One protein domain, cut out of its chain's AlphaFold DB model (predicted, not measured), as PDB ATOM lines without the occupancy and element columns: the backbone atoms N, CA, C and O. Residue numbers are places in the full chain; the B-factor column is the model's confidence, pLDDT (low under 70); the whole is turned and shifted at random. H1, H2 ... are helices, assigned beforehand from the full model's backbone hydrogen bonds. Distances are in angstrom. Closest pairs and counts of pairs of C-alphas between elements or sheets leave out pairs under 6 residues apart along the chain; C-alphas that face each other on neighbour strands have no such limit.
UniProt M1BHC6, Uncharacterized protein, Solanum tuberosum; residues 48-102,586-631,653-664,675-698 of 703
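Overview. This is residues 48 to 102, 586 to 631, 653 to 664 and 675 to 698 of the 703 residues of an uncharacterized protein of Solanum tuberosum (UniProt M1BHC6). One very long helix, H1, runs nearly the whole length of a rod, and two shorter helices, H2 and H5, pack along it one after the other, nearly end to end and both running opposite ways to it. H4 is a short helix near H2 that touches no helix, and residues 618 to 631, which include H3, stick out from the body. The printed part has 137 residues with five named helices, H1 to H5 in that order along the chain, and no named strand; the class is all helix. It is extended, with a radius of gyration of the C-alphas of 22.5 A, and spans 81 by 35 by 30 A.

Arrangement. H1, residues 50 to 102, touches H2, residues 587 to 611, with its residues 72 to 93 alone; the closest C-alphas, of Tyr 79 and Tyr 604, are 5.0 A apart. The two run opposite ways at a shallow tilt of 17 degrees. H1 touches H5, residues 678 to 698, with its residues 58 to 68 alone; the closest C-alphas, of Ala 65 and Thr 681, are 6.3 A apart. These two also run opposite ways, at a shallow tilt of 27 degrees. H2 and H5 are close but not clearly touching, with the closest C-alphas, of Met 611 and Leu 678, 7.2 A apart; they run the same way at a shallow tilt of 14 degrees. H4, residues 653 to 664, is near H2, with 8 pairs of C-alphas within 10 A, and is apart from H1 and H5. H3, residues 623 to 631, touches no helix. In H1, H2, H3, H4 and H5, every O i to N i+4 pair is within hydrogen-bond range.

Along the chain. H1 begins with C-alpha 50 at (11.814, 47.589, 29.035) and ends with C-alpha 102 at (80.090, 11.150, 29.919), 77.4 A away. H2 measures 36.4 A from first to last C-alpha, H3 13.1 A, H4 16.1 A and H5 30.4 A. H5 ends with C-alpha 698 at (12.815, 55.234, 43.627).

Size, cuts and confidence. The C-alphas of Ser 102 and Val 698, the two farthest apart, are 81.6 A from each other. Residues 103 to 585, 632 to 652 and 665 to 674 are not printed; the C-alphas across these cuts are 17.2 A, 19.9 A and 11.4 A apart. H2 to H3 is a long link of 11 residues. Residues 693 to 698, which belong to H5, also stand free. The mean pLDDT of the printed part is 78.2, and 40 residues are under 70: residue 48 and residues 97 to 102, 614 to 631, 653 to 664 and 675 to 677.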
ATOM      1  N   ASP A  48       7.665  43.696  24.297       56.81
ATOM      2  CA  ASP A  48       8.823  43.282  25.091       56.81
ATOM      3  C   ASP A  48       9.163  44.438  26.033       56.81
ATOM      4  O   ASP A  48       9.683  45.474  25.622       56.81
ATOM      5  N   THR A  49       8.689  44.332  27.275       74.38
ATOM      6  CA  THR A  49       8.735  45.463  28.198       74.38
ATOM      7  C   THR A  49      10.188  45.795  28.495       74.38
ATOM      8  O   THR A  49      11.018  44.896  28.613       74.38
ATOM      9  N   GLU A  50      10.480  47.078  28.692       74.12
ATOM     10  CA  GLU A  50      11.814  47.589  29.035       74.12
ATOM     11  C   GLU A  50      12.503  46.773  30.154       74.12
ATOM     12  O   GLU A  50      13.716  46.587  30.144       74.12
ATOM     13  N   LEU A  51      11.728  46.220  31.096       72.25
ATOM     14  CA  LEU A  51      12.216  45.325  32.149       72.25
ATOM     15  C   LEU A  51      12.654  43.946  31.620       72.25
ATOM     16  O   LEU A  51      13.727  43.470  31.983       72.25
ATOM     17  N   VAL A  52      11.862  43.308  30.752       78.88
ATOM     18  CA  VAL A  52      12.179  41.989  30.167       78.88
ATOM     19  C   VAL A  52      13.362  42.086  29.202       78.88
ATOM     20  O   VAL A  52      14.245  41.225  29.254       78.88
ATOM     21  N   ILE A  53      13.448  43.164  28.412       82.75
ATOM     22  CA  ILE A  53      14.623  43.479  27.584       82.75
ATOM     23  C   ILE A  53      15.875  43.549  28.471       82.75
ATOM     24  O   ILE A  53      16.813  42.781  28.266       82.75
ATOM     25  N   ARG A  54      15.859  44.362  29.536       74.94
ATOM     26  CA  ARG A  54      16.999  44.500  30.463       74.94
ATOM     27  C   ARG A  54      17.351  43.224  31.223       74.94
ATOM     28  O   ARG A  54      18.523  43.007  31.532       74.94
ATOM     29  N   CYS A  55      16.376  42.374  31.539       80.50
ATOM     30  CA  CYS A  55      16.634  41.052  32.113       80.50
ATOM     31  C   CYS A  55      17.330  40.120  31.105       80.50
ATOM     32  O   CYS A  55      18.204  39.345  31.501       80.50
ATOM     33  N   ARG A  56      16.986  40.218  29.813       84.06
ATOM     34  CA  ARG A  56      17.648  39.496  28.716       84.06
ATOM     35  C   ARG A  56      19.084  39.993  28.517       84.06
ATOM     36  O   ARG A  56      19.996  39.175  28.500       84.06
ATOM     37  N   GLU A  57      19.287  41.310  28.468       85.00
ATOM     38  CA  GLU A  57      20.611  41.953  28.406       85.00
ATOM     39  C   GLU A  57      21.504  41.498  29.567       85.00
ATOM     40  O   GLU A  57      22.592  40.968  29.342       85.00
ATOM     41  N   ARG A  58      21.017  41.595  30.815       85.06
ATOM     42  CA  ARG A  58      21.755  41.140  32.007       85.06
ATOM     43  C   ARG A  58      22.139  39.661  31.917       85.06
ATOM     44  O   ARG A  58      23.248  39.298  32.302       85.06
ATOM     45  N   LYS A  59      21.234  38.803  31.430       86.81
ATOM     46  CA  LYS A  59      21.501  37.366  31.267       86.81
ATOM     47  C   LYS A  59      22.645  37.123  30.282       86.81
ATOM     48  O   LYS A  59      23.533  36.326  30.584       86.81
ATOM     49  N   GLU A  60      22.644  37.803  29.139       87.38
ATOM     50  CA  GLU A  60      23.706  37.645  28.143       87.38
ATOM     51  C   GLU A  60      25.036  38.272  28.608       87.38
ATOM     52  O   GLU A  60      26.076  37.659  28.385       87.38
ATOM     53  N   LEU A  61      25.028  39.382  29.364       83.81
ATOM     54  CA  LEU A  61      26.236  39.932  30.012       83.81
ATOM     55  C   LEU A  61      26.846  38.964  31.044       83.81
ATOM     56  O   LEU A  61      28.051  38.713  31.022       83.81
ATOM     57  N   ILE A  62      26.026  38.365  31.918       86.25
ATOM     58  CA  ILE A  62      26.482  37.358  32.898       86.25
ATOM     59  C   ILE A  62      27.076  36.134  32.184       86.25
ATOM     60  O   ILE A  62      28.124  35.622  32.578       86.25
ATOM     61  N   LYS A  63      26.424  35.680  31.110       88.81
ATOM     62  CA  LYS A  63      26.875  34.561  30.274       88.81
ATOM     63  C   LYS A  63      28.172  34.887  29.522       88.81
ATOM     64  O   LYS A  63      29.050  34.031  29.456       88.81
ATOM     65  N   ALA A  64      28.336  36.111  29.021       85.38
ATOM     66  CA  ALA A  64      29.584  36.580  28.422       85.38
ATOM     67  C   ALA A  64      30.723  36.595  29.454       85.38
ATOM     68  O   ALA A  64      31.766  35.993  29.210       85.38
ATOM     69  N   ALA A  65      30.505  37.172  30.641       84.69
ATOM     70  CA  ALA A  65      31.488  37.171  31.727       84.69
ATOM     71  C   ALA A  65      31.890  35.747  32.164       84.69
ATOM     72  O   ALA A  65      33.069  35.480  32.400       84.69
ATOM     73  N   ALA A  66      30.938  34.806  32.218       86.44
ATOM     74  CA  ALA A  66      31.228  33.395  32.478       86.44
ATOM     75  C   ALA A  66      32.076  32.761  31.359       86.44
ATOM     76  O   ALA A  66      33.092  32.130  31.647       86.44
ATOM     77  N   ASN A  67      31.716  32.977  30.089       87.81
ATOM     78  CA  ASN A  67      32.485  32.489  28.941       87.81
ATOM     79  C   ASN A  67      33.923  33.038  28.935       87.81
ATOM     80  O   ASN A  67      34.860  32.278  28.703       87.81
ATOM     81  N   TYR A  68      34.114  34.322  29.253       85.81
ATOM     82  CA  TYR A  68      35.445  34.923  29.361       85.81
ATOM     83  C   TYR A  68      36.266  34.351  30.529       85.81
ATOM     84  O   TYR A  68      37.466  34.150  30.354       85.81
ATOM     85  N   ARG A  69      35.654  34.003  31.679       88.12
ATOM     86  CA  ARG A  69      36.351  33.257  32.755       88.12
ATOM     87  C   ARG A  69      36.854  31.896  32.260       88.12
ATOM     88  O   ARG A  69      38.000  31.549  32.531       88.12
ATOM     89  N   TYR A  70      36.034  31.146  31.517       89.19
ATOM     90  CA  TYR A  70      36.440  29.845  30.965       89.19
ATOM     91  C   TYR A  70      37.526  29.969  29.888       89.19
ATOM     92  O   TYR A  70      38.482  29.198  29.905       89.19
ATOM     93  N   ALA A  71      37.420  30.951  28.991       88.56
ATOM     94  CA  ALA A  71      38.437  31.207  27.972       88.56
ATOM     95  C   ALA A  71      39.779  31.643  28.595       88.56
ATOM     96  O   ALA A  71      40.822  31.122  28.210       88.56
ATOM     97  N   LEU A  72      39.757  32.503  29.623       87.31
ATOM     98  CA  LEU A  72      40.961  32.913  30.355       87.31
ATOM     99  C   LEU A  72      41.626  31.721  31.058       87.31
ATOM    100  O   LEU A  72      42.847  31.578  31.004       87.31
ATOM    101  N   ALA A  73      40.835  30.839  31.678       91.38
ATOM    102  CA  ALA A  73      41.346  29.609  32.277       91.38
ATOM    103  C   ALA A  73      41.970  28.670  31.225       91.38
ATOM    104  O   ALA A  73      43.042  28.118  31.467       91.38
ATOM    105  N   ALA A  74      41.349  28.530  30.049       90.38
ATOM    106  CA  ALA A  74      41.885  27.726  28.950       90.38
ATOM    107  C   ALA A  74      43.211  28.290  28.405       90.38
ATOM    108  O   ALA A  74      44.171  27.534  28.269       90.38
ATOM    109  N   ALA A  75      43.304  29.605  28.178       91.19
ATOM    110  CA  ALA A  75      44.540  30.263  27.747       91.19
ATOM    111  C   ALA A  75      45.668  30.108  28.790       91.19
ATOM    112  O   ALA A  75      46.800  29.771  28.440       91.19
ATOM    113  N   HIS A  76      45.355  30.259  30.085       93.31
ATOM    114  CA  HIS A  76      46.310  29.991  31.168       93.31
ATOM    115  C   HIS A  76      46.799  28.536  31.177       93.31
ATOM    116  O   HIS A  76      47.997  28.305  31.331       93.31
ATOM    117  N   VAL A  77      45.903  27.559  31.004       95.56
ATOM    118  CA  VAL A  77      46.269  26.135  30.938       95.56
ATOM    119  C   VAL A  77      47.178  25.859  29.735       95.56
ATOM    120  O   VAL A  77      48.215  25.222  29.910       95.56
ATOM    121  N   SER A  78      46.868  26.399  28.551       94.75
ATOM    122  CA  SER A  78      47.726  26.292  27.358       94.75
ATOM    123  C   SER A  78      49.118  26.899  27.580       94.75
ATOM    124  O   SER A  78      50.125  26.273  27.250       94.75
ATOM    125  N   TYR A  79      49.192  28.072  28.217       95.75
ATOM    126  CA  TYR A  79      50.460  28.709  28.584       95.75
ATOM    127  C   TYR A  79      51.281  27.857  29.566       95.75
ATOM    128  O   TYR A  79      52.479  27.670  29.360       95.75
ATOM    129  N   PHE A  80      50.656  27.278  30.600       96.06
ATOM    130  CA  PHE A  80      51.352  26.383  31.533       96.06
ATOM    131  C   PHE A  80      51.797  25.061  30.890       96.06
ATOM    132  O   PHE A  80      52.848  24.544  31.271       96.06
ATOM    133  N   HIS A  81      51.055  24.536  29.910       96.62
ATOM    134  CA  HIS A  81      51.509  23.396  29.111       96.62
ATOM    135  C   HIS A  81      52.759  23.752  28.301       96.62
ATOM    136  O   HIS A  81      53.793  23.128  28.508       96.62
ATOM    137  N   SER A  82      52.730  24.824  27.506       96.69
ATOM    138  CA  SER A  82      53.898  25.220  26.709       96.69
ATOM    139  C   SER A  82      55.119  25.596  27.569       96.69
ATOM    140  O   SER A  82      56.241  25.232  27.231       96.69
ATOM    141  N   LEU A  83      54.937  26.214  28.747       96.12
ATOM    142  CA  LEU A  83      56.034  26.408  29.712       96.12
ATOM    143  C   LEU A  83      56.630  25.087  30.227       96.12
ATOM    144  O   LEU A  83      57.832  25.016  30.496       96.12
ATOM    145  N   LYS A  84      55.810  24.042  30.380       96.88
ATOM    146  CA  LYS A  84      56.292  22.700  30.717       96.88
ATOM    147  C   LYS A  84      57.035  22.082  29.531       96.88
ATOM    148  O   LYS A  84      58.080  21.479  29.748       96.88
ATOM    149  N   ASP A  85      56.546  22.257  28.310       95.44
ATOM    150  CA  ASP A  85      57.158  21.690  27.105       95.44
ATOM    151  C   ASP A  85      58.531  22.342  26.815       95.44
ATOM    152  O   ASP A  85      59.511  21.623  26.607       95.44
ATOM    153  N   VAL A  86      58.670  23.662  27.025       96.62
ATOM    154  CA  VAL A  86      59.967  24.372  27.132       96.62
ATOM    155  C   VAL A  86      60.874  23.746  28.203       96.62
ATOM    156  O   VAL A  86      62.056  23.499  27.960       96.62
ATOM    157  N   GLY A  87      60.344  23.472  29.400       95.38
ATOM    158  CA  GLY A  87      61.099  22.842  30.493       95.38
ATOM    159  C   GLY A  87      61.517  21.394  30.207       95.38
ATOM    160  O   GLY A  87      62.581  20.952  30.649       95.38
ATOM    161  N   ASP A  88      60.712  20.657  29.443       93.81
ATOM    162  CA  ASP A  88      61.016  19.308  28.976       93.81
ATOM    163  C   ASP A  88      62.075  19.351  27.853       93.81
ATOM    164  O   ASP A  88      63.007  18.550  27.895       93.81
ATOM    165  N   ALA A  89      62.026  20.318  26.926       93.31
ATOM    166  CA  ALA A  89      63.065  20.552  25.913       93.31
ATOM    167  C   ALA A  89      64.418  20.961  26.528       93.31
ATOM    168  O   ALA A  89      65.454  20.383  26.192       93.31
ATOM    169  N   LEU A  90      64.416  21.881  27.501       93.69
ATOM    170  CA  LEU A  90      65.619  22.255  28.259       93.69
ATOM    171  C   LEU A  90      66.219  21.062  29.021       93.69
ATOM    172  O   LEU A  90      67.441  20.946  29.108       93.69
ATOM    173  N   ARG A  91      65.383  20.154  29.545       92.19
ATOM    174  CA  ARG A  91      65.865  18.933  30.205       92.19
ATOM    175  C   ARG A  91      66.482  17.944  29.214       92.19
ATOM    176  O   ARG A  91      67.580  17.477  29.493       92.19
ATOM    177  N   LYS A  92      65.853  17.698  28.049       89.25
ATOM    178  CA  LYS A  92      66.457  16.888  26.964       89.25
ATOM    179  C   LYS A  92      67.864  17.388  26.636       89.25
ATOM    180  O   LYS A  92      68.786  16.589  26.578       89.25
ATOM    181  N   PHE A  93      68.026  18.702  26.468       88.19
ATOM    182  CA  PHE A  93      69.312  19.314  26.134       88.19
ATOM    183  C   PHE A  93      70.385  19.068  27.205       88.19
ATOM    184  O   PHE A  93      71.492  18.653  26.875       88.19
ATOM    185  N   VAL A  94      70.053  19.262  28.486       88.56
ATOM    186  CA  VAL A  94      70.984  18.978  29.592       88.56
ATOM    187  C   VAL A  94      71.334  17.488  29.659       88.56
ATOM    188  O   VAL A  94      72.503  17.153  29.841       88.56
ATOM    189  N   ASP A  95      70.362  16.593  29.471       84.69
ATOM    190  CA  ASP A  95      70.601  15.146  29.465       84.69
ATOM    191  C   ASP A  95      71.468  14.714  28.255       84.69
ATOM    192  O   ASP A  95      72.382  13.903  28.413       84.69
ATOM    193  N   GLU A  96      71.251  15.287  27.063       77.31
ATOM    194  CA  GLU A  96      72.052  15.040  25.850       77.31
ATOM    195  C   GLU A  96      73.506  15.544  26.009       77.31
ATOM    196  O   GLU A  96      74.447  14.784  25.750       77.31
ATOM    197  N   GLU A  97      73.720  16.756  26.533       69.25
ATOM    198  CA  GLU A  97      75.054  17.295  26.867       69.25
ATOM    199  C   GLU A  97      75.776  16.448  27.933       69.25
ATOM    200  O   GLU A  97      76.959  16.121  27.788       69.25
ATOM    201  N   LEU A  98      75.074  16.009  28.986       60.91
ATOM    202  CA  LEU A  98      75.642  15.128  30.016       60.91
ATOM    203  C   LEU A  98      76.045  13.755  29.455       60.91
ATOM    204  O   LEU A  98      77.041  13.178  29.907       60.91
ATOM    205  N   ILE A  99      75.336  13.236  28.448       59.75
ATOM    206  CA  ILE A  99      75.709  12.002  27.741       59.75
ATOM    207  C   ILE A  99      76.972  12.212  26.885       59.75
ATOM    208  O   ILE A  99      77.851  11.344  26.884       59.75
ATOM    209  N   VAL A 100      77.132  13.361  26.220       59.22
ATOM    210  CA  VAL A 100      78.357  13.704  25.463       59.22
ATOM    211  C   VAL A 100      79.561  13.920  26.400       59.22
ATOM    212  O   VAL A 100      80.650  13.381  26.159       59.22
ATOM    213  N   GLY A 101      79.361  14.607  27.529       54.72
ATOM    214  CA  GLY A 101      80.366  14.755  28.592       54.72
ATOM    215  C   GLY A 101      80.766  13.418  29.231       54.72
ATOM    216  O   GLY A 101      81.944  13.164  29.484       54.72
ATOM    217  N   SER A 102      79.811  12.502  29.412       53.34
ATOM    218  CA  SER A 102      80.090  11.150  29.919       53.34
ATOM    219  C   SER A 102      80.828  10.284  28.891       53.34
ATOM    220  O   SER A 102      81.760   9.560  29.248       53.34
ATOM    221  N   ASP A 586      72.408  17.804  16.336       82.75
ATOM    222  CA  ASP A 586      73.219  19.013  16.226       82.75
ATOM    223  C   ASP A 586      72.818  19.990  17.339       82.75
ATOM    224  O   ASP A 586      71.633  20.245  17.553       82.75
ATOM    225  N   LEU A 587      73.796  20.581  18.025       87.94
ATOM    226  CA  LEU A 587      73.559  21.625  19.022       87.94
ATOM    227  C   LEU A 587      72.709  22.766  18.439       87.94
ATOM    228  O   LEU A 587      71.865  23.329  19.137       87.94
ATOM    229  N   HIS A 588      72.882  23.083  17.151       86.12
ATOM    230  CA  HIS A 588      72.058  24.080  16.469       86.12
ATOM    231  C   HIS A 588      70.587  23.640  16.304       86.12
ATOM    232  O   HIS A 588      69.693  24.479  16.388       86.12
ATOM    233  N   GLU A 589      70.318  22.344  16.112       90.12
ATOM    234  CA  GLU A 589      68.962  21.774  16.059       90.12
ATOM    235  C   GLU A 589      68.284  21.854  17.435       90.12
ATOM    236  O   GLU A 589      67.160  22.344  17.538       90.12
ATOM    237  N   VAL A 590      68.984  21.467  18.509       89.88
ATOM    238  CA  VAL A 590      68.430  21.527  19.875       89.88
ATOM    239  C   VAL A 590      68.184  22.974  20.319       89.88
ATOM    240  O   VAL A 590      67.155  23.282  20.921       89.88
ATOM    241  N   VAL A 591      69.092  23.895  19.978       90.69
ATOM    242  CA  VAL A 591      68.921  25.333  20.249       90.69
ATOM    243  C   VAL A 591      67.799  25.950  19.403       90.69
ATOM    244  O   VAL A 591      67.184  26.915  19.860       90.69
ATOM    245  N   ALA A 592      67.495  25.414  18.217       92.38
ATOM    246  CA  ALA A 592      66.312  25.802  17.448       92.38
ATOM    247  C   ALA A 592      65.019  25.294  18.112       92.38
ATOM    248  O   ALA A 592      64.152  26.110  18.406       92.38
ATOM    249  N   GLU A 593      64.938  24.007  18.473       92.94
ATOM    250  CA  GLU A 593      63.785  23.422  19.186       92.94
ATOM    251  C   GLU A 593      63.451  24.206  20.469       92.94
ATOM    252  O   GLU A 593      62.302  24.581  20.693       92.94
ATOM    253  N   ILE A 594      64.464  24.552  21.274       94.38
ATOM    254  CA  ILE A 594      64.285  25.375  22.482       94.38
ATOM    255  C   ILE A 594      63.735  26.773  22.145       94.38
ATOM    256  O   ILE A 594      62.888  27.284  22.876       94.38
ATOM    257  N   ARG A 595      64.206  27.417  21.067       95.12
ATOM    258  CA  ARG A 595      63.723  28.749  20.650       95.12
ATOM    259  C   ARG A 595      62.278  28.708  20.169       95.12
ATOM    260  O   ARG A 595      61.516  29.601  20.532       95.12
ATOM    261  N   ASP A 596      61.921  27.690  19.395       95.19
ATOM    262  CA  ASP A 596      60.576  27.531  18.852       95.19
ATOM    263  C   ASP A 596      59.568  27.277  19.985       95.19
ATOM    264  O   ASP A 596      58.551  27.966  20.060       95.19
ATOM    265  N   GLU A 597      59.896  26.408  20.949       96.00
ATOM    266  CA  GLU A 597      59.087  26.206  22.164       96.00
ATOM    267  C   GLU A 597      58.959  27.500  22.997       96.00
ATOM    268  O   GLU A 597      57.874  27.828  23.487       96.00
ATOM    269  N   PHE A 598      60.028  28.300  23.123       96.56
ATOM    270  CA  PHE A 598      59.959  29.609  23.793       96.56
ATOM    271  C   PHE A 598      59.067  30.619  23.051       96.56
ATOM    272  O   PHE A 598      58.385  31.415  23.706       96.56
ATOM    273  N   GLU A 599      59.040  30.606  21.717       95.88
ATOM    274  CA  GLU A 599      58.168  31.490  20.932       95.88
ATOM    275  C   GLU A 599      56.700  31.029  20.977       95.88
ATOM    276  O   GLU A 599      55.794  31.863  21.094       95.88
ATOM    277  N   ILE A 600      56.453  29.716  21.022       94.50
ATOM    278  CA  ILE A 600      55.129  29.139  21.298       94.50
ATOM    279  C   ILE A 600      54.655  29.567  22.698       94.50
ATOM    280  O   ILE A 600      53.555  30.118  22.821       94.50
ATOM    281  N   ALA A 601      55.492  29.453  23.734       95.31
ATOM    282  CA  ALA A 601      55.159  29.914  25.086       95.31
ATOM    283  C   ALA A 601      54.898  31.434  25.132       95.31
ATOM    284  O   ALA A 601      53.941  31.893  25.758       95.31
ATOM    285  N   SER A 602      55.699  32.221  24.407       93.69
ATOM    286  CA  SER A 602      55.501  33.663  24.192       93.69
ATOM    287  C   SER A 602      54.170  33.973  23.486       93.69
ATOM    288  O   SER A 602      53.563  35.019  23.734       93.69
ATOM    289  N   SER A 603      53.675  33.093  22.609       91.81
ATOM    290  CA  SER A 603      52.389  33.275  21.918       91.81
ATOM    291  C   SER A 603      51.184  33.069  22.848       91.81
ATOM    292  O   SER A 603      50.311  33.937  22.916       91.81
ATOM    293  N   TYR A 604      51.190  32.022  23.680       92.12
ATOM    294  CA  TYR A 604      50.173  31.839  24.724       92.12
ATOM    295  C   TYR A 604      50.280  32.912  25.825       92.12
ATOM    296  O   TYR A 604      49.268  33.376  26.350       92.12
ATOM    297  N   GLY A 605      51.495  33.389  26.122       90.81
ATOM    298  CA  GLY A 605      51.723  34.544  26.994       90.81
ATOM    299  C   GLY A 605      51.093  35.839  26.457       90.81
ATOM    300  O   GLY A 605      50.508  36.598  27.235       90.81
ATOM    301  N   ARG A 606      51.142  36.074  25.134       88.12
ATOM    302  CA  ARG A 606      50.418  37.172  24.458       88.12
ATOM    303  C   ARG A 606      48.909  37.033  24.617       88.12
ATOM    304  O   ARG A 606      48.267  38.007  24.998       88.12
ATOM    305  N   GLU A 607      48.352  35.847  24.374       86.44
ATOM    306  CA  GLU A 607      46.911  35.584  24.509       86.44
ATOM    307  C   GLU A 607      46.413  35.889  25.932       86.44
ATOM    308  O   GLU A 607      45.513  36.713  26.115       86.44
ATOM    309  N   VAL A 608      47.066  35.328  26.956       88.81
ATOM    310  CA  VAL A 608      46.745  35.597  28.370       88.81
ATOM    311  C   VAL A 608      46.876  37.090  28.706       88.81
ATOM    312  O   VAL A 608      46.002  37.657  29.365       88.81
ATOM    313  N   ALA A 609      47.927  37.767  28.233       85.06
ATOM    314  CA  ALA A 609      48.136  39.188  28.510       85.06
ATOM    315  C   ALA A 609      47.129  40.114  27.790       85.06
ATOM    316  O   ALA A 609      46.785  41.168  28.334       85.06
ATOM    317  N   LEU A 610      46.608  39.714  26.621       83.19
ATOM    318  CA  LEU A 610      45.486  40.381  25.949       83.19
ATOM    319  C   LEU A 610      44.182  40.211  26.741       83.19
ATOM    320  O   LEU A 610      43.480  41.198  26.968       83.19
ATOM    321  N   MET A 611      43.878  38.992  27.200       82.88
ATOM    322  CA  MET A 611      42.675  38.699  27.996       82.88
ATOM    323  C   MET A 611      42.667  39.380  29.373       82.88
ATOM    324  O   MET A 611      41.603  39.691  29.904       82.88
ATOM    325  N   LEU A 612      43.848  39.634  29.941       82.88
ATOM    326  CA  LEU A 612      44.038  40.401  31.178       82.88
ATOM    327  C   LEU A 612      44.199  41.919  30.937       82.88
ATOM    328  O   LEU A 612      44.488  42.661  31.876       82.88
ATOM    329  N   GLU A 613      44.031  42.386  29.693       78.31
ATOM    330  CA  GLU A 613      44.096  43.798  29.281       78.31
ATOM    331  C   GLU A 613      45.393  44.530  29.723       78.31
ATOM    332  O   GLU A 613      45.409  45.745  29.963       78.31
ATOM    333  N   VAL A 614      46.513  43.796  29.825       68.62
ATOM    334  CA  VAL A 614      47.743  44.231  30.512       68.62
ATOM    335  C   VAL A 614      48.358  45.473  29.860       68.62
ATOM    336  O   VAL A 614      49.033  45.410  28.842       68.62
ATOM    337  N   GLY A 615      48.176  46.633  30.493       60.72
ATOM    338  CA  GLY A 615      48.728  47.915  30.034       60.72
ATOM    339  C   GLY A 615      47.672  48.972  29.705       60.72
ATOM    340  O   GLY A 615      47.996  50.164  29.756       60.72
ATOM    341  N   LYS A 616      46.408  48.578  29.483       64.81
ATOM    342  CA  LYS A 616      45.258  49.495  29.526       64.81
ATOM    343  C   LYS A 616      44.985  49.880  30.988       64.81
ATOM    344  O   LYS A 616      44.566  49.050  31.782       64.81
ATOM    345  N   LEU A 617      45.200  51.142  31.364       54.19
ATOM    346  CA  LEU A 617      44.751  51.701  32.650       54.19
ATOM    347  C   LEU A 617      44.396  53.183  32.477       54.19
ATOM    348  O   LEU A 617      45.194  53.937  31.910       54.19
ATOM    349  N   PRO A 618      43.251  53.615  33.034       48.81
ATOM    350  CA  PRO A 618      43.319  54.215  34.369       48.81
ATOM    351  C   PRO A 618      42.239  53.706  35.350       48.81
ATOM    352  O   PRO A 618      41.330  54.445  35.723       48.81
ATOM    353  N   TYR A 619      42.380  52.476  35.854       43.41
ATOM    354  CA  TYR A 619      41.612  52.027  37.024       43.41
ATOM    355  C   TYR A 619      42.098  52.757  38.292       43.41
ATOM    356  O   TYR A 619      43.303  52.817  38.556       43.41
ATOM    357  N   GLN A 620      41.185  53.336  39.078       45.84
ATOM    358  CA  GLN A 620      41.546  54.094  40.286       45.84
ATOM    359  C   GLN A 620      41.953  53.148  41.438       45.84
ATOM    360  O   GLN A 620      41.268  52.156  41.694       45.84
ATOM    361  N   PRO A 621      43.056  53.420  42.168       48.53
ATOM    362  CA  PRO A 621      43.653  52.445  43.075       48.53
ATOM    363  C   PRO A 621      43.008  52.481  44.469       48.53
ATOM    364  O   PRO A 621      43.625  52.932  45.440       48.53
ATOM    365  N   THR A 622      41.772  51.994  44.577       45.47
ATOM    366  CA  THR A 622      41.096  51.694  45.853       45.47
ATOM    367  C   THR A 622      40.984  50.184  46.057       45.47
ATOM    368  O   THR A 622      41.678  49.644  46.913       45.47
ATOM    369  N   PHE A 623      40.211  49.487  45.219       43.22
ATOM    370  CA  PHE A 623      39.889  48.061  45.385       43.22
ATOM    371  C   PHE A 623      41.123  47.137  45.391       43.22
ATOM    372  O   PHE A 623      41.300  46.327  46.296       43.22
ATOM    373  N   VAL A 624      42.045  47.316  44.436       47.69
ATOM    374  CA  VAL A 624      43.240  46.452  44.302       47.69
ATOM    375  C   VAL A 624      44.177  46.547  45.519       47.69
ATOM    376  O   VAL A 624      44.931  45.616  45.790       47.69
ATOM    377  N   LYS A 625      44.115  47.641  46.298       49.00
ATOM    378  CA  LYS A 625      44.891  47.777  47.542       49.00
ATOM    379  C   LYS A 625      44.380  46.863  48.651       49.00
ATOM    380  O   LYS A 625      45.201  46.386  49.424       49.00
ATOM    381  N   GLU A 626      43.071  46.614  48.731       48.09
ATOM    382  CA  GLU A 626      42.513  45.650  49.690       48.09
ATOM    383  C   GLU A 626      42.832  44.209  49.305       48.09
ATOM    384  O   GLU A 626      43.147  43.405  50.177       48.09
ATOM    385  N   LEU A 627      42.779  43.873  48.013       50.22
ATOM    386  CA  LEU A 627      43.089  42.513  47.574       50.22
ATOM    387  C   LEU A 627      44.570  42.182  47.827       50.22
ATOM    388  O   LEU A 627      44.892  41.171  48.445       50.22
ATOM    389  N   LEU A 628      45.474  43.086  47.431       47.56
ATOM    390  CA  LEU A 628      46.910  42.913  47.651       47.56
ATOM    391  C   LEU A 628      47.307  43.008  49.130       47.56
ATOM    392  O   LEU A 628      48.242  42.317  49.526       47.56
ATOM    393  N   SER A 629      46.620  43.808  49.960       46.53
ATOM    394  CA  SER A 629      46.899  43.813  51.401       46.53
ATOM    395  C   SER A 629      46.485  42.492  52.046       46.53
ATOM    396  O   SER A 629      47.304  41.903  52.746       46.53
ATOM    397  N   ARG A 630      45.283  41.972  51.759       53.50
ATOM    398  CA  ARG A 630      44.813  40.677  52.286       53.50
ATOM    399  C   ARG A 630      45.775  39.532  51.943       53.50
ATOM    400  O   ARG A 630      46.060  38.719  52.814       53.50
ATOM    401  N   ILE A 631      46.342  39.526  50.732       55.59
ATOM    402  CA  ILE A 631      47.344  38.533  50.308       55.59
ATOM    403  C   ILE A 631      48.694  38.737  51.028       55.59
ATOM    404  O   ILE A 631      49.251  37.778  51.559       55.59
ATOM    405  N   ALA A 653      55.780  50.539  36.884       54.62
ATOM    406  CA  ALA A 653      54.522  50.532  36.133       54.62
ATOM    407  C   ALA A 653      54.603  51.333  34.818       54.62
ATOM    408  O   ALA A 653      53.983  50.968  33.823       54.62
ATOM    409  N   ALA A 654      55.396  52.410  34.774       58.25
ATOM    410  CA  ALA A 654      55.669  53.150  33.543       58.25
ATOM    411  C   ALA A 654      56.605  52.388  32.584       58.25
ATOM    412  O   ALA A 654      56.413  52.460  31.369       58.25
ATOM    413  N   LYS A 655      57.595  51.641  33.100       59.78
ATOM    414  CA  LYS A 655      58.453  50.758  32.288       59.78
ATOM    415  C   LYS A 655      57.668  49.567  31.732       59.78
ATOM    416  O   LYS A 655      57.724  49.340  30.528       59.78
ATOM    417  N   THR A 656      56.898  48.861  32.561       60.03
ATOM    418  CA  THR A 656      56.071  47.727  32.119       60.03
ATOM    419  C   THR A 656      54.968  48.176  31.167       60.03
ATOM    420  O   THR A 656      54.756  47.507  30.167       60.03
ATOM    421  N   ARG A 657      54.344  49.349  31.369       60.59
ATOM    422  CA  ARG A 657      53.408  49.925  30.384       60.59
ATOM    423  C   ARG A 657      54.076  50.215  29.039       60.59
ATOM    424  O   ARG A 657      53.456  49.974  28.012       60.59
ATOM    425  N   LYS A 658      55.311  50.733  29.019       64.94
ATOM    426  CA  LYS A 658      56.048  50.940  27.757       64.94
ATOM    427  C   LYS A 658      56.353  49.612  27.063       64.94
ATOM    428  O   LYS A 658      56.090  49.510  25.873       64.94
ATOM    429  N   LEU A 659      56.831  48.617  27.814       64.19
ATOM    430  CA  LEU A 659      57.137  47.277  27.304       64.19
ATOM    431  C   LEU A 659      55.883  46.577  26.753       64.19
ATOM    432  O   LEU A 659      55.892  46.118  25.617       64.19
ATOM    433  N   ALA A 660      54.788  46.576  27.519       60.25
ATOM    434  CA  ALA A 660      53.495  46.044  27.096       60.25
ATOM    435  C   ALA A 660      52.949  46.792  25.873       60.25
ATOM    436  O   ALA A 660      52.487  46.159  24.933       60.25
ATOM    437  N   LYS A 661      53.068  48.129  25.818       65.31
ATOM    438  CA  LYS A 661      52.667  48.886  24.625       65.31
ATOM    439  C   LYS A 661      53.444  48.423  23.391       65.31
ATOM    440  O   LYS A 661      52.801  48.080  22.412       65.31
ATOM    441  N   SER A 662      54.774  48.312  23.448       67.75
ATOM    442  CA  SER A 662      55.556  47.764  22.323       67.75
ATOM    443  C   SER A 662      55.224  46.303  21.982       67.75
ATOM    444  O   SER A 662      55.380  45.914  20.835       67.75
ATOM    445  N   TYR A 663      54.736  45.511  22.943       61.44
ATOM    446  CA  TYR A 663      54.337  44.110  22.746       61.44
ATOM    447  C   TYR A 663      52.971  43.955  22.049       61.44
ATOM    448  O   TYR A 663      52.694  42.909  21.470       61.44
ATOM    449  N   PHE A 664      52.124  44.994  22.078       61.31
ATOM    450  CA  PHE A 664      50.797  45.005  21.442       61.31
ATOM    451  C   PHE A 664      50.674  45.973  20.255       61.31
ATOM    452  O   PHE A 664      49.734  45.863  19.474       61.31
ATOM    453  N   PRO A 675      39.597  41.239  21.030       54.62
ATOM    454  CA  PRO A 675      40.080  41.347  22.399       54.62
ATOM    455  C   PRO A 675      38.924  41.082  23.362       54.62
ATOM    456  O   PRO A 675      37.900  41.765  23.333       54.62
ATOM    457  N   CYS A 676      39.090  40.065  24.204       57.16
ATOM    458  CA  CYS A 676      38.096  39.648  25.183       57.16
ATOM    459  C   CYS A 676      38.016  40.695  26.301       57.16
ATOM    460  O   CYS A 676      38.666  40.548  27.331       57.16
ATOM    461  N   ASN A 677      37.259  41.775  26.066       69.75
ATOM    462  CA  ASN A 677      37.143  42.931  26.962       69.75
ATOM    463  C   ASN A 677      36.324  42.572  28.218       69.75
ATOM    464  O   ASN A 677      35.171  42.987  28.400       69.75
ATOM    465  N   LEU A 678      36.933  41.765  29.085       74.44
ATOM    466  CA  LEU A 678      36.390  41.350  30.369       74.44
ATOM    467  C   LEU A 678      36.148  42.567  31.273       74.44
ATOM    468  O   LEU A 678      35.136  42.576  31.973       74.44
ATOM    469  N   SER A 679      36.985  43.619  31.193       78.06
ATOM    470  CA  SER A 679      36.710  44.887  31.885       78.06
ATOM    471  C   SER A 679      35.396  45.486  31.396       78.06
ATOM    472  O   SER A 679      34.481  45.619  32.196       78.06
ATOM    473  N   SER A 680      35.243  45.725  30.085       78.69
ATOM    474  CA  SER A 680      34.016  46.315  29.508       78.69
ATOM    475  C   SER A 680      32.757  45.539  29.901       78.69
ATOM    476  O   SER A 680      31.732  46.132  30.221       78.69
ATOM    477  N   THR A 681      32.848  44.207  29.951       81.00
ATOM    478  CA  THR A 681      31.727  43.338  30.343       81.00
ATOM    479  C   THR A 681      31.351  43.514  31.822       81.00
ATOM    480  O   THR A 681      30.167  43.526  32.160       81.00
ATOM    481  N   PHE A 682      32.334  43.684  32.716       79.81
ATOM    482  CA  PHE A 682      32.087  44.007  34.125       79.81
ATOM    483  C   PHE A 682      31.662  45.468  34.340       79.81
ATOM    484  O   PHE A 682      30.795  45.722  35.175       79.81
ATOM    485  N   ASP A 683      32.215  46.416  33.582       82.25
ATOM    486  CA  ASP A 683      31.865  47.839  33.628       82.25
ATOM    487  C   ASP A 683      30.393  48.056  33.212       82.25
ATOM    488  O   ASP A 683      29.638  48.744  33.907       82.25
ATOM    489  N   GLU A 684      29.940  47.389  32.142       83.56
ATOM    490  CA  GLU A 684      28.532  47.367  31.712       83.56
ATOM    491  C   GLU A 684      27.615  46.709  32.755       83.56
ATOM    492  O   GLU A 684      26.556  47.255  33.084       83.56
ATOM    493  N   LEU A 685      28.029  45.576  33.338       83.94
ATOM    494  CA  LEU A 685      27.286  44.903  34.411       83.94
ATOM    495  C   LEU A 685      27.150  45.794  35.665       83.94
ATOM    496  O   LEU A 685      26.099  45.804  36.311       83.94
ATOM    497  N   TYR A 686      28.183  46.572  35.991       80.38
ATOM    498  CA  TYR A 686      28.215  47.478  37.140       80.38
ATOM    499  C   TYR A 686      27.359  48.737  36.926       80.38
ATOM    500  O   TYR A 686      26.646  49.165  37.838       80.38
ATOM    501  N   GLU A 687      27.347  49.324  35.724       86.25
ATOM    502  CA  GLU A 687      26.389  50.393  35.395       86.25
ATOM    503  C   GLU A 687      24.941  49.879  35.343       86.25
ATOM    504  O   GLU A 687      24.027  50.570  35.813       86.25
ATOM    505  N   TRP A 688      24.716  48.645  34.876       85.25
ATOM    506  CA  TRP A 688      23.409  47.985  34.955       85.25
ATOM    507  C   TRP A 688      22.951  47.815  36.415       85.25
ATOM    508  O   TRP A 688      21.813  48.155  36.749       85.25
ATOM    509  N   GLU A 689      23.836  47.379  37.317       84.62
ATOM    510  CA  GLU A 689      23.532  47.246  38.749       84.62
ATOM    511  C   GLU A 689      23.202  48.600  39.401       84.62
ATOM    512  O   GLU A 689      22.188  48.726  40.095       84.62
ATOM    513  N   LYS A 690      23.981  49.654  39.112       84.31
ATOM    514  CA  LYS A 690      23.669  51.027  39.559       84.31
ATOM    515  C   LYS A 690      22.307  51.501  39.056       84.31
ATOM    516  O   LYS A 690      21.622  52.235  39.775       84.31
ATOM    517  N   LYS A 691      21.925  51.142  37.826       84.94
ATOM    518  CA  LYS A 691      20.628  51.489  37.224       84.94
ATOM    519  C   LYS A 691      19.487  50.782  37.961       84.94
ATOM    520  O   LYS A 691      18.571  51.465  38.417       84.94
ATOM    521  N   LEU A 692      19.604  49.470  38.189       78.19
ATOM    522  CA  LEU A 692      18.643  48.700  38.986       78.19
ATOM    523  C   LEU A 692      18.500  49.274  40.405       78.19
ATOM    524  O   LEU A 692      17.382  49.511  40.858       78.19
ATOM    525  N   TYR A 693      19.611  49.555  41.094       76.44
ATOM    526  CA  TYR A 693      19.585  50.113  42.450       76.44
ATOM    527  C   TYR A 693      18.869  51.472  42.511       76.44
ATOM    528  O   TYR A 693      18.081  51.707  43.428       76.44
ATOM    529  N   LYS A 694      19.084  52.356  41.524       85.00
ATOM    530  CA  LYS A 694      18.359  53.637  41.421       85.00
ATOM    531  C   LYS A 694      16.854  53.415  41.246       85.00
ATOM    532  O   LYS A 694      16.073  54.053  41.944       85.00
ATOM    533  N   GLU A 695      16.451  52.511  40.357       77.94
ATOM    534  CA  GLU A 695      15.036  52.246  40.058       77.94
ATOM    535  C   GLU A 695      14.312  51.591  41.248       77.94
ATOM    536  O   GLU A 695      13.255  52.072  41.663       77.94
ATOM    537  N   VAL A 696      14.924  50.589  41.890       76.44
ATOM    538  CA  VAL A 696      14.405  49.978  43.128       76.44
ATOM    539  C   VAL A 696      14.318  51.005  44.261       76.44
ATOM    540  O   VAL A 696      13.308  51.051  44.961       76.44
ATOM    541  N   LYS A 697      15.319  51.881  44.422       81.69
ATOM    542  CA  LYS A 697      15.311  52.930  45.454       81.69
ATOM    543  C   LYS A 697      14.232  53.994  45.221       81.69
ATOM    544  O   LYS A 697      13.670  54.492  46.191       81.69
ATOM    545  N   VAL A 698      13.924  54.326  43.965       78.69
ATOM    546  CA  VAL A 698      12.815  55.234  43.627       78.69
ATOM    547  C   VAL A 698      11.460  54.577  43.904       78.69
ATOM    548  O   VAL A 698      10.571  55.243  44.428       78.69
TER     549      VAL A 698